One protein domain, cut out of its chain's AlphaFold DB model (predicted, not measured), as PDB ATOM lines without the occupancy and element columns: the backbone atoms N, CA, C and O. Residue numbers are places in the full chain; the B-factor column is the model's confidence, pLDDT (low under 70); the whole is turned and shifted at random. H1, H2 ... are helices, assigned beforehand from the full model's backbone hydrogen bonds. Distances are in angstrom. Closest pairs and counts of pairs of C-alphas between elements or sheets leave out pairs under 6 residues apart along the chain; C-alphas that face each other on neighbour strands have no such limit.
ATOM      1  N   GLU A   2     333.218 278.686 248.489       74.62
ATOM      2  CA  GLU A   2     331.808 278.816 248.055       74.62
ATOM      3  C   GLU A   2     331.632 279.466 246.674       74.62
ATOM      4  O   GLU A   2     330.898 278.933 245.851       74.62
ATOM      5  N   LYS A   3     332.367 280.547 246.369       78.56
ATOM      6  CA  LYS A   3     332.294 281.230 245.062       78.56
ATOM      7  C   LYS A   3     332.654 280.320 243.880       78.56
ATOM      8  O   LYS A   3     331.912 280.276 242.911       78.56
ATOM      9  N   LEU A   4     333.728 279.533 244.005       74.38
ATOM     10  CA  LEU A   4     334.155 278.583 242.968       74.38
ATOM     11  C   LEU A   4     333.128 277.466 242.753       74.38
ATOM     12  O   LEU A   4     332.832 277.115 241.619       74.38
ATOM     13  N   LYS A   5     332.534 276.944 243.837       78.94
ATOM     14  CA  LYS A   5     331.449 275.952 243.744       78.94
ATOM     15  C   LYS A   5     330.189 276.521 243.087       78.94
ATOM     16  O   LYS A   5     329.462 275.776 242.447       78.94
ATOM     17  N   ALA A   6     329.952 277.824 243.233       81.19
ATOM     18  CA  ALA A   6     328.870 278.547 242.574       81.19
ATOM     19  C   ALA A   6     329.219 279.014 241.144       81.19
ATOM     20  O   ALA A   6     328.414 279.705 240.527       81.19
ATOM     21  N   GLY A   7     330.410 278.683 240.624       78.88
ATOM     22  CA  GLY A   7     330.857 279.111 239.294       78.88
ATOM     23  C   GLY A   7     331.135 280.614 239.177       78.88
ATOM     24  O   GLY A   7     331.122 281.160 238.078       78.88
ATOM     25  N   ILE A   8     331.364 281.302 240.299       81.00
ATOM     26  CA  ILE A   8     331.694 282.728 240.339       81.00
ATOM     27  C   ILE A   8     333.214 282.872 240.339       81.00
ATOM     28  O   ILE A   8     333.871 282.522 241.324       81.00
ATOM     29  N   PHE A   9     333.741 283.433 239.253       81.50
ATOM     30  CA  PHE A   9     335.163 283.700 239.056       81.50
ATOM     31  C   PHE A   9     335.445 285.205 239.093       81.50
ATOM     32  O   PHE A   9     334.634 286.002 238.616       81.50
ATOM     33  N   ASP A  10     336.588 285.590 239.658       82.50
ATOM     34  CA  ASP A  10     337.128 286.950 239.544       82.50
ATOM     35  C   ASP A  10     338.069 287.087 238.333       82.50
ATOM     36  O   ASP A  10     338.454 286.092 237.715       82.50
ATOM     37  N   GLY A  11     338.423 288.325 237.966       80.62
ATOM     38  CA  GLY A  11     339.270 288.612 236.802       80.62
ATOM     39  C   GLY A  11     340.565 287.779 236.749       80.62
ATOM     40  O   GLY A  11     340.821 287.128 235.731       80.62
ATOM     41  N   PRO A  12     341.359 287.713 237.838       82.25
ATOM     42  CA  PRO A  12     342.552 286.869 237.893       82.25
ATOM     43  C   PRO A  12     342.271 285.375 237.681       82.25
ATOM     44  O   PRO A  12     343.017 284.711 236.963       82.25
ATOM     45  N   GLN A  13     341.200 284.833 238.268       84.88
ATOM     46  CA  GLN A  13     340.829 283.428 238.070       84.88
ATOM     47  C   GLN A  13     340.404 283.136 236.630       84.88
ATOM     48  O   GLN A  13     340.764 282.087 236.099       84.88
ATOM     49  N   ILE A  14     339.683 284.059 235.988       85.50
ATOM     50  CA  ILE A  14     339.298 283.934 234.575       85.50
ATOM     51  C   ILE A  14     340.552 283.842 233.700       85.50
ATOM     52  O   ILE A  14     340.631 282.946 232.864       85.50
ATOM     53  N   ARG A  15     341.559 284.699 233.934       85.50
ATOM     54  CA  ARG A  15     342.836 284.661 233.194       85.50
ATOM     55  C   ARG A  15     343.556 283.321 233.336       85.50
ATOM     56  O   ARG A  15     343.940 282.728 232.332       85.50
ATOM     57  N   LEU A  16     343.668 282.813 234.564       87.88
ATOM     58  CA  LEU A  16     344.282 281.506 234.823       87.88
ATOM     59  C   LEU A  16     343.538 280.379 234.098       87.88
ATOM     60  O   LEU A  16     344.153 279.529 233.461       87.88
ATOM     61  N   LEU A  17     342.206 280.399 234.144       87.56
ATOM     62  CA  LEU A  17     341.372 279.399 233.486       87.56
ATOM     63  C   LEU A  17     341.511 279.451 231.953       87.56
ATOM     64  O   LEU A  17     341.559 278.416 231.290       87.56
ATOM     65  N   THR A  18     341.628 280.647 231.368       86.44
ATOM     66  CA  THR A  18     341.858 280.815 229.923       86.44
ATOM     67  C   THR A  18     343.244 280.379 229.446       86.44
ATOM     68  O   THR A  18     343.447 280.229 228.241       86.44
ATOM     69  N   GLU A  19     344.189 280.130 230.349       87.50
ATOM     70  CA  GLU A  19     345.535 279.641 230.023       87.50
ATOM     71  C   GLU A  19     345.719 278.148 230.327       87.50
ATOM     72  O   GLU A  19     346.640 277.531 229.796       87.50
ATOM     73  N   ASP A  20     344.823 277.542 231.111       91.44
ATOM     74  CA  ASP A  20     344.924 276.142 231.529       91.44
ATOM     75  C   ASP A  20     344.754 275.155 230.345       91.44
ATOM     76  O   ASP A  20     343.671 275.085 229.737       91.44
ATOM     77  N   PRO A  21     345.789 274.347 230.021       90.75
ATOM     78  CA  PRO A  21     345.717 273.336 228.969       90.75
ATOM     79  C   PRO A  21     344.721 272.215 229.271       90.75
ATOM     80  O   PRO A  21     344.098 271.692 228.347       90.75
ATOM     81  N   ALA A  22     344.548 271.840 230.545       91.94
ATOM     82  CA  ALA A  22     343.618 270.780 230.927       91.94
ATOM     83  C   ALA A  22     342.171 271.216 230.671       91.94
ATOM     84  O   ALA A  22     341.376 270.463 230.105       91.94
ATOM     85  N   PHE A  23     341.858 272.470 231.000       87.44
ATOM     86  CA  PHE A  23     340.564 273.071 230.703       87.44
ATOM     87  C   PHE A  23     340.302 273.160 229.194       87.44
ATOM     88  O   PHE A  23     339.236 272.754 228.734       87.44
ATOM     89  N   ALA A  24     341.288 273.593 228.401       89.25
ATOM     90  CA  ALA A  24     341.174 273.600 226.939       89.25
ATOM     91  C   ALA A  24     340.951 272.189 226.357       89.25
ATOM     92  O   ALA A  24     340.198 272.021 225.396       89.25
ATOM     93  N   GLY A  25     341.584 271.175 226.956       91.38
ATOM     94  CA  GLY A  25     341.435 269.772 226.576       91.38
ATOM     95  C   GLY A  25     340.065 269.170 226.902       91.38
ATOM     96  O   GLY A  25     339.662 268.218 226.241       91.38
ATOM     97  N   SER A  26     339.336 269.725 227.874       93.75
ATOM     98  CA  SER A  26     338.002 269.236 228.264       93.75
ATOM     99  C   SER A  26     336.848 269.706 227.371       93.75
ATOM    100  O   SER A  26     335.733 269.214 227.519       93.75
ATOM    101  N   MET A  27     337.098 270.644 226.455       93.50
ATOM    102  CA  MET A  27     336.063 271.283 225.639       93.50
ATOM    103  C   MET A  27     335.775 270.541 224.333       93.50
ATOM    104  O   MET A  27     336.669 269.943 223.729       93.50
ATOM    105  N   ASN A  28     334.543 270.656 223.842       94.56
ATOM    106  CA  ASN A  28     334.200 270.285 222.470       94.56
ATOM    107  C   ASN A  28     334.632 271.370 221.460       94.56
ATOM    108  O   ASN A  28     335.066 272.456 221.833       94.56
ATOM    109  N   GLU A  29     334.522 271.091 220.161       92.44
ATOM    110  CA  GLU A  29     335.006 272.011 219.117       92.44
ATOM    111  C   GLU A  29     334.285 273.369 219.098       92.44
ATOM    112  O   GLU A  29     334.918 274.398 218.857       92.44
ATOM    113  N   VAL A  30     332.986 273.407 219.411       92.50
ATOM    114  CA  VAL A  30     332.216 274.661 219.473       92.50
ATOM    115  C   VAL A  30     332.639 275.483 220.694       92.50
ATOM    116  O   VAL A  30     332.877 276.687 220.590       92.50
ATOM    117  N   GLU A  31     332.813 274.827 221.840       92.31
ATOM    118  CA  GLU A  31     333.293 275.450 223.078       92.31
ATOM    119  C   GLU A  31     334.718 275.986 222.930       92.31
ATOM    120  O   GLU A  31     334.993 277.122 223.320       92.31
ATOM    121  N   LYS A  32     335.617 275.215 222.304       92.25
ATOM    122  CA  LYS A  32     336.981 275.661 221.994       92.25
ATOM    123  C   LYS A  32     336.965 276.908 221.126       92.25
ATOM    124  O   LYS A  32     337.702 277.848 221.412       92.25
ATOM    125  N   LYS A  33     336.119 276.937 220.095       93.12
ATOM    126  CA  LYS A  33     335.996 278.089 219.199       93.12
ATOM    127  C   LYS A  33     335.542 279.341 219.954       93.12
ATOM    128  O   LYS A  33     336.204 280.372 219.871       93.12
ATOM    129  N   ALA A  34     334.486 279.232 220.759       91.62
ATOM    130  CA  ALA A  34     334.008 280.347 221.575       91.62
ATOM    131  C   ALA A  34     335.048 280.807 222.610       91.62
ATOM    132  O   ALA A  34     335.256 282.007 222.785       91.62
ATOM    133  N   ARG A  35     335.760 279.868 223.251       92.12
ATOM    134  CA  ARG A  35     336.877 280.178 224.156       92.12
ATOM    135  C   ARG A  35     337.990 280.934 223.437       92.12
ATOM    136  O   ARG A  35     338.499 281.899 223.994       92.12
ATOM    137  N   LEU A  36     338.387 280.511 222.237       92.81
ATOM    138  CA  LEU A  36     339.427 281.192 221.458       92.81
ATOM    139  C   LEU A  36     339.011 282.625 221.116       92.81
ATOM    140  O   LEU A  36     339.770 283.549 221.395       92.81
ATOM    141  N   SER A  37     337.781 282.827 220.641       92.88
ATOM    142  CA  SER A  37     337.241 284.168 220.389       92.88
ATOM    143  C   SER A  37     337.192 285.030 221.656       92.88
ATOM    144  O   SER A  37     337.462 286.231 221.605       92.88
ATOM    145  N   PHE A  38     336.899 284.434 222.815       90.50
ATOM    146  CA  PHE A  38     336.929 285.143 224.094       90.50
ATOM    147  C   PHE A  38     338.352 285.562 224.487       90.50
ATOM    148  O   PHE A  38     338.573 286.711 224.869       90.50
ATOM    149  N   VAL A  39     339.329 284.663 224.341       90.25
ATOM    150  CA  VAL A  39     340.750 284.955 224.597       90.25
ATOM    151  C   VAL A  39     341.277 286.038 223.655       90.25
ATOM    152  O   VAL A  39     342.026 286.912 224.093       90.25
ATOM    153  N   ASP A  40     340.860 286.032 222.388       90.75
ATOM    154  CA  ASP A  40     341.221 287.074 221.425       90.75
ATOM    155  C   ASP A  40     340.705 288.447 221.863       90.75
ATOM    156  O   ASP A  40     341.457 289.422 221.819       90.75
ATOM    157  N   ILE A  41     339.463 288.535 222.348       89.31
ATOM    158  CA  ILE A  41     338.906 289.779 222.896       89.31
ATOM    159  C   ILE A  41     339.644 290.231 224.153       89.31
ATOM    160  O   ILE A  41     339.932 291.419 224.298       89.31
ATOM    161  N   MET A  42     339.992 289.303 225.046       86.44
ATOM    162  CA  MET A  42     340.764 289.640 226.242       86.44
ATOM    163  C   MET A  42     342.114 290.276 225.902       86.44
ATOM    164  O   MET A  42     342.535 291.199 226.589       86.44
ATOM    165  N   LYS A  43     342.785 289.798 224.850       85.81
ATOM    166  CA  LYS A  43     344.122 290.270 224.466       85.81
ATOM    167  C   LYS A  43     344.101 291.534 223.616       85.81
ATOM    168  O   LYS A  43     344.937 292.404 223.816       85.81
ATOM    169  N   ASN A  44     343.174 291.609 222.666       87.25
ATOM    170  CA  ASN A  44     343.194 292.622 221.610       87.25
ATOM    171  C   ASN A  44     342.167 293.741 221.820       87.25
ATOM    172  O   ASN A  44     342.150 294.696 221.056       87.25
ATOM    173  N   PHE A  45     341.277 293.627 222.806       85.69
ATOM    174  CA  PHE A  45     340.303 294.677 223.102       85.69
ATOM    175  C   PHE A  45     340.326 295.072 224.575       85.69
ATOM    176  O   PHE A  45     340.534 296.236 224.879       85.69
ATOM    177  N   LEU A  46     340.155 294.106 225.484       82.56
ATOM    178  CA  LEU A  46     340.123 294.353 226.935       82.56
ATOM    179  C   LEU A  46     341.513 294.458 227.579       82.56
ATOM    180  O   LEU A  46     341.606 294.652 228.788       82.56
ATOM    181  N   GLY A  47     342.570 294.267 226.792       77.38
ATOM    182  CA  GLY A  47     343.949 294.408 227.236       77.38
ATOM    183  C   GLY A  47     344.439 295.852 227.150       77.38
ATOM    184  O   GLY A  47     343.672 296.797 226.963       77.38
ATOM    185  N   ASN A  48     345.755 296.013 227.241       75.38
ATOM    186  CA  ASN A  48     346.396 297.329 227.273       75.38
ATOM    187  C   ASN A  48     346.240 298.104 225.960       75.38
ATOM    188  O   ASN A  48     346.289 299.328 225.974       75.38
ATOM    189  N   HIS A  49     346.052 297.400 224.842       75.56
ATOM    190  CA  HIS A  49     345.900 298.006 223.527       75.56
ATOM    191  C   HIS A  49     344.640 297.495 222.838       75.56
ATOM    192  O   HIS A  49     344.467 296.288 222.648       75.56
ATOM    193  N   LYS A  50     343.795 298.437 222.418       83.94
ATOM    194  CA  LYS A  50     342.667 298.176 221.529       83.94
ATOM    195  C   LYS A  50     343.161 298.013 220.088       83.94
ATOM    196  O   LYS A  50     343.696 298.951 219.506       83.94
ATOM    197  N   SER A  51     342.962 296.838 219.496       86.12
ATOM    198  CA  SER A  51     343.283 296.574 218.093       86.12
ATOM    199  C   SER A  51     342.309 297.296 217.167       86.12
ATOM    200  O   SER A  51     341.134 297.438 217.489       86.12
ATOM    201  N   GLU A  52     342.755 297.713 215.982       87.75
ATOM    202  CA  GLU A  52     341.895 298.407 215.007       87.75
ATOM    203  C   GLU A  52     340.697 297.550 214.560       87.75
ATOM    204  O   GLU A  52     339.599 298.059 214.343       87.75
ATOM    205  N   ASN A  53     340.874 296.227 214.502       90.25
ATOM    206  CA  ASN A  53     339.844 295.261 214.112       90.25
ATOM    207  C   ASN A  53     338.944 294.790 215.274       90.25
ATOM    208  O   ASN A  53     338.256 293.774 215.153       90.25
ATOM    209  N   TYR A  54     338.923 295.498 216.407       88.38
ATOM    210  CA  TYR A  54     338.158 295.100 217.594       88.38
ATOM    211  C   TYR A  54     336.668 294.837 217.332       88.38
ATOM    212  O   TYR A  54     336.101 293.898 217.890       88.38
ATOM    213  N   ALA A  55     336.027 295.620 216.459       89.50
ATOM    214  CA  ALA A  55     334.616 295.435 216.121       89.50
ATOM    215  C   ALA A  55     334.350 294.058 215.483       89.50
ATOM    216  O   ALA A  55     333.360 293.398 215.801       89.50
ATOM    217  N   GLU A  56     335.262 293.588 214.629       92.25
ATOM    218  CA  GLU A  56     335.178 292.261 214.015       92.25
ATOM    219  C   GLU A  56     335.369 291.154 215.049       92.25
ATOM    220  O   GLU A  56     334.637 290.161 215.034       92.25
ATOM    221  N   LEU A  57     336.319 291.334 215.972       91.75
ATOM    222  CA  LEU A  57     336.550 290.392 217.065       91.75
ATOM    223  C   LEU A  57     335.308 290.266 217.955       91.75
ATOM    224  O   LEU A  57     334.938 289.158 218.342       91.75
ATOM    225  N   VAL A  58     334.628 291.383 218.245       90.12
ATOM    226  CA  VAL A  58     333.426 291.371 219.091       90.12
ATOM    227  C   VAL A  58     332.288 290.668 218.366       90.12
ATOM    228  O   VAL A  58     331.647 289.797 218.946       90.12
ATOM    229  N   ASN A  59     332.072 290.963 217.084       92.19
ATOM    230  CA  ASN A  59     331.056 290.270 216.290       92.19
ATOM    231  C   ASN A  59     331.332 288.761 216.188       92.19
ATOM    232  O   ASN A  59     330.406 287.957 216.299       92.19
ATOM    233  N   ARG A  60     332.601 288.359 216.038       93.81
ATOM    234  CA  ARG A  60     333.001 286.945 216.050       93.81
ATOM    235  C   ARG A  60     332.647 286.276 217.378       93.81
ATOM    236  O   ARG A  60     332.019 285.221 217.366       93.81
ATOM    237  N   LEU A  61     332.984 286.913 218.500       92.38
ATOM    238  CA  LEU A  61     332.650 286.422 219.837       92.38
ATOM    239  C   LEU A  61     331.138 286.222 220.010       92.38
ATOM    240  O   LEU A  61     330.708 285.187 220.516       92.38
ATOM    241  N   LEU A  62     330.332 287.195 219.574       92.06
ATOM    242  CA  LEU A  62     328.874 287.119 219.664       92.06
ATOM    243  C   LEU A  62     328.309 285.949 218.854       92.06
ATOM    244  O   LEU A  62     327.472 285.209 219.366       92.06
ATOM    245  N   ASN A  63     328.796 285.748 217.628       92.81
ATOM    246  CA  ASN A  63     328.365 284.645 216.772       92.81
ATOM    247  C   ASN A  63     328.754 283.278 217.354       92.81
ATOM    248  O   ASN A  63     327.951 282.344 217.342       92.81
ATOM    249  N   ASP A  64     329.967 283.158 217.897       92.81
ATOM    250  CA  ASP A  64     330.424 281.908 218.503       92.81
ATOM    251  C   ASP A  64     329.643 281.588 219.788       92.81
ATOM    252  O   ASP A  64     329.227 280.445 219.980       92.81
ATOM    253  N   PHE A  65     329.331 282.585 220.625       90.19
ATOM    254  CA  PHE A  65     328.446 282.375 221.775       90.19
ATOM    255  C   PHE A  65     327.003 282.067 221.370       90.19
ATOM    256  O   PHE A  65     326.374 281.198 221.976       90.19
ATOM    257  N   GLN A  66     326.479 282.701 220.322       90.38
ATOM    258  CA  GLN A  66     325.155 282.365 219.802       90.38
ATOM    259  C   GLN A  66     325.096 280.902 219.340       90.38
ATOM    260  O   GLN A  66     324.105 280.221 219.599       90.38
ATOM    261  N   SER A  67     326.168 280.390 218.723       90.00
ATOM    262  CA  SER A  67     326.257 278.982 218.310       90.00
ATOM    263  C   SER A  67     326.267 277.991 219.484       90.00
ATOM    264  O   SER A  67     325.822 276.857 219.329       90.00
ATOM    265  N   LEU A  68     326.692 278.435 220.673       88.94
ATOM    266  CA  LEU A  68     326.586 277.681 221.928       88.94
ATOM    267  C   LEU A  68     325.194 277.769 222.576       88.94
ATOM    268  O   LEU A  68     324.967 277.167 223.624       88.94
ATOM    269  N   GLY A  69     324.264 278.534 221.996       87.88
ATOM    270  CA  GLY A  69     322.953 278.796 222.589       87.88
ATOM    271  C   GLY A  69     323.007 279.746 223.789       87.88
ATOM    272  O   GLY A  69     322.089 279.755 224.609       87.88
ATOM    273  N   TRP A  70     324.076 280.538 223.926       86.38
ATOM    274  CA  TRP A  70     324.172 281.534 224.988       86.38
ATOM    275  C   TRP A  70     323.279 282.738 224.707       86.38
ATOM    276  O   TRP A  70     323.391 283.405 223.679       86.38
ATOM    277  N   ASN A  71     322.440 283.069 225.685       85.12
ATOM    278  CA  ASN A  71     321.710 284.327 225.690       85.12
ATOM    279  C   ASN A  71     322.661 285.471 226.048       85.12
ATOM    280  O   ASN A  71     323.469 285.368 226.975       85.12
ATOM    281  N   MET A  72     322.546 286.583 225.326       82.19
ATOM    282  CA  MET A  72     323.403 287.742 225.541       82.19
ATOM    283  C   MET A  72     323.176 288.320 226.942       82.19
ATOM    284  O   MET A  72     322.085 288.778 227.278       82.19
ATOM    285  N   SER A  73     324.219 288.310 227.773       83.12
ATOM    286  CA  SER A  73     324.158 288.966 229.078       83.12
ATOM    287  C   SER A  73     324.094 290.488 228.918       83.12
ATOM    288  O   SER A  73     324.566 291.048 227.927       83.12
ATOM    289  N   ILE A  74     323.583 291.184 229.937       84.44
ATOM    290  CA  ILE A  74     323.530 292.656 229.960       84.44
ATOM    291  C   ILE A  74     324.923 293.271 229.739       84.44
ATOM    292  O   ILE A  74     325.043 294.272 229.038       84.44
ATOM    293  N   LYS A  75     325.981 292.648 230.279       81.88
ATOM    294  CA  LYS A  75     327.369 293.106 230.107       81.88
ATOM    295  C   LYS A  75     327.828 293.021 228.651       81.88
ATOM    296  O   LYS A  75     328.417 293.968 228.145       81.88
ATOM    297  N   VAL A  76     327.530 291.912 227.976       84.06
ATOM    298  CA  VAL A  76     327.886 291.709 226.564       84.06
ATOM    299  C   VAL A  76     327.077 292.642 225.657       84.06
ATOM    300  O   VAL A  76     327.629 293.228 224.732       84.06
ATOM    301  N   ASN A  77     325.797 292.857 225.966       86.12
ATOM    302  CA  ASN A  77     324.959 293.814 225.242       86.12
ATOM    303  C   ASN A  77     325.458 295.261 225.403       86.12
ATOM    304  O   ASN A  77     325.518 296.010 224.431       86.12
ATOM    305  N   TYR A  78     325.855 295.648 226.620       85.62
ATOM    306  CA  TYR A  78     326.465 296.954 226.875       85.62
ATOM    307  C   TYR A  78     327.772 297.120 226.095       85.62
ATOM    308  O   TYR A  78     327.960 298.139 225.432       85.62
ATOM    309  N   LEU A  79     328.636 296.098 226.132       84.94
ATOM    310  CA  LEU A  79     329.890 296.073 225.387       84.94
ATOM    311  C   LEU A  79     329.644 296.315 223.896       84.94
ATOM    312  O   LEU A  79     330.239 297.222 223.333       84.94
ATOM    313  N   HIS A  80     328.726 295.558 223.292       85.81
ATOM    314  CA  HIS A  80     328.399 295.654 221.871       85.81
ATOM    315  C   HIS A  80     327.814 297.020 221.476       85.81
ATOM    316  O   HIS A  80     328.173 297.568 220.437       85.81
ATOM    317  N   ARG A  81     326.939 297.600 222.309       87.62
ATOM    318  CA  ARG A  81     326.279 298.882 222.010       87.62
ATOM    319  C   ARG A  81     327.202 300.097 222.136       87.62
ATOM    320  O   ARG A  81     326.911 301.126 221.536       87.62
ATOM    321  N   HIS A  82     328.262 299.999 222.934       86.69
ATOM    322  CA  HIS A  82     329.133 301.125 223.279       86.69
ATOM    323  C   HIS A  82     330.596 300.894 222.890       86.69
ATOM    324  O   HIS A  82     331.493 301.459 223.510       86.69
ATOM    325  N   LEU A  83     330.838 300.062 221.872       84.88
ATOM    326  CA  LEU A  83     332.177 299.721 221.382       84.88
ATOM    327  C   LEU A  83     333.028 300.950 221.023       84.88
ATOM    328  O   LEU A  83     334.226 300.978 221.293       84.88
ATOM    329  N   ASP A  84     332.396 301.972 220.458       82.12
ATOM    330  CA  ASP A  84     332.989 303.243 220.044       82.12
ATOM    331  C   ASP A  84     333.371 304.161 221.217       82.12
ATOM    332  O   ASP A  84     334.260 305.000 221.086       82.12
ATOM    333  N   ARG A  85     332.734 303.989 222.380       83.81
ATOM    334  CA  ARG A  85     332.945 304.831 223.569       83.81
ATOM    335  C   ARG A  85     334.182 304.439 224.385       83.81
ATOM    336  O   ARG A  85     334.584 305.175 225.285       83.81
ATOM    337  N   PHE A  86     334.768 303.282 224.101       79.56
ATOM    338  CA  PHE A  86     335.935 302.766 224.807       79.56
ATOM    339  C   PHE A  86     337.222 303.479 224.368       79.56
ATOM    340  O   PHE A  86     337.524 303.560 223.172       79.56
ATOM    341  N   ALA A  87     337.988 303.961 225.354       76.94
ATOM    342  CA  ALA A  87     339.317 304.535 225.151       76.94
ATOM    343  C   ALA A  87     340.268 303.530 224.474       76.94
ATOM    344  O   ALA A  87     340.026 302.323 224.480       76.94
ATOM    345  N   GLU A  88     341.344 304.027 223.860       75.69
ATOM    346  CA  GLU A  88     342.346 303.173 223.199       75.69
ATOM    347  C   GLU A  88     343.094 302.264 224.185       75.69
ATOM    348  O   GLU A  88     343.404 301.124 223.839       75.69
ATOM    349  N   ASN A  89     343.290 302.735 225.421       72.31
ATOM    350  CA  ASN A  89     343.869 301.969 226.520       72.31
ATOM    351  C   ASN A  89     342.801 301.748 227.594       72.31
ATOM    352  O   ASN A  89     342.393 302.689 228.277       72.31
ATOM    353  N   LEU A  90     342.332 300.508 227.741       72.06
ATOM    354  CA  LEU A  90     341.316 300.174 228.744       72.06
ATOM    355  C   LEU A  90     341.901 299.885 230.118       72.06
ATOM    356  O   LEU A  90     341.224 300.142 231.112       72.06
ATOM    357  N   ASP A  91     343.151 299.429 230.175       67.38
ATOM    358  CA  ASP A  91     343.833 299.084 231.426       67.38
ATOM    359  C   ASP A  91     343.945 300.289 232.376       67.38
ATOM    360  O   ASP A  91     343.568 300.190 233.541       67.38
ATOM    361  N   ASP A  92     344.296 301.471 231.851       62.25
ATOM    362  CA  ASP A  92     344.415 302.720 232.628       62.25
ATOM    363  C   ASP A  92     343.097 303.160 233.292       62.25
ATOM    364  O   ASP A  92     343.090 303.921 234.260       62.25
ATOM    365  N   THR A  93     341.964 302.694 232.760       60.31
ATOM    366  CA  THR A  93     340.616 303.017 233.255       60.31
ATOM    367  C   THR A  93     339.919 301.829 233.918       60.31
ATOM    368  O   THR A  93     338.770 301.949 234.345       60.31
TER     369      THR A  93
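Overview. This is residues 2 to 93 of the 138 residues of the protein "uncharacterized protein LOC114335021" of Diabrotica virgifera virgifera (western corn rootworm) (UniProt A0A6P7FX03). A helical hairpin of two long helices, H4 and H5, side by side and running opposite ways, makes the core of this domain. Shorter helices stand round it with few contacts: H2 and H3 near H4, H6 near H5, and H1 farthest out, while residues 82 to 93, with no named element, run from H6 back past the link between H4 and H5. The printed part has 92 residues with six named helices, H1 to H6 in order along the chain, and no named strand; the class is all helix. The whole is compact, with a radius of gyration of the C-alphas of 13.8 A, and rounded, spanning 35 by 28 by 24 A.

Along the chain. H4, the longest helix, holds residues 29 to 44 and measures 22.3 A from C-alpha 29 at (335.006, 272.011, 219.117) to C-alpha 44 at (343.194, 292.622, 221.610). H5, residues 54 to 67, measures 20.0 A. Before H4 come H1, residues 2 to 5, starting at C-alpha 2 at (331.808, 278.816, 248.055); H2, residues 11 to 19, 12.9 A long; and H3, residues 21 to 25. H6, residues 74 to 81, measures 10.5 A and ends at C-alpha 81 at (326.279, 298.882, 222.010).

Arrangement. H4 and H5 touch, with the C-alphas of Ala 34 and Asp 64 closest at 5.0 A. They form a helical hairpin, at a shallow tilt of 23 degrees, opposite ways. H2 is close to H4 but not clearly touching: the closest C-alphas, those of Thr 18 and Val 39, are 6.8 A apart, and the lines stand at a steep tilt of 54 degrees, opposite ways. H3 is close to H4 but not clearly touching, with the C-alphas of Ala 24 and Lys 32 closest at 6.8 A. H6 is close to H5 but not clearly touching, with the C-alphas of Val 58 and His 80 closest at 7.2 A and a steep tilt of 44 degrees, opposite ways. H1 is apart from each of the other five helices; H4 and H6 are apart as well. Every O i to N i+4 pair is within hydrogen-bond range in H2, H3, H4, H5 and H6; H1 is too short for such a pair.

Size, cuts and confidence. The C-alphas of Glu 2 and Glu 52, the two farthest apart, are 39.7 A apart. The printed part has no cut. The links H1 to H2, H2 to H3 and H3 to H4 are tight, those from H4 to H5 and H5 to H6 are short, and no link is long. The mean pLDDT of the printed part is 85.6; residues 91 to 93 are under 70.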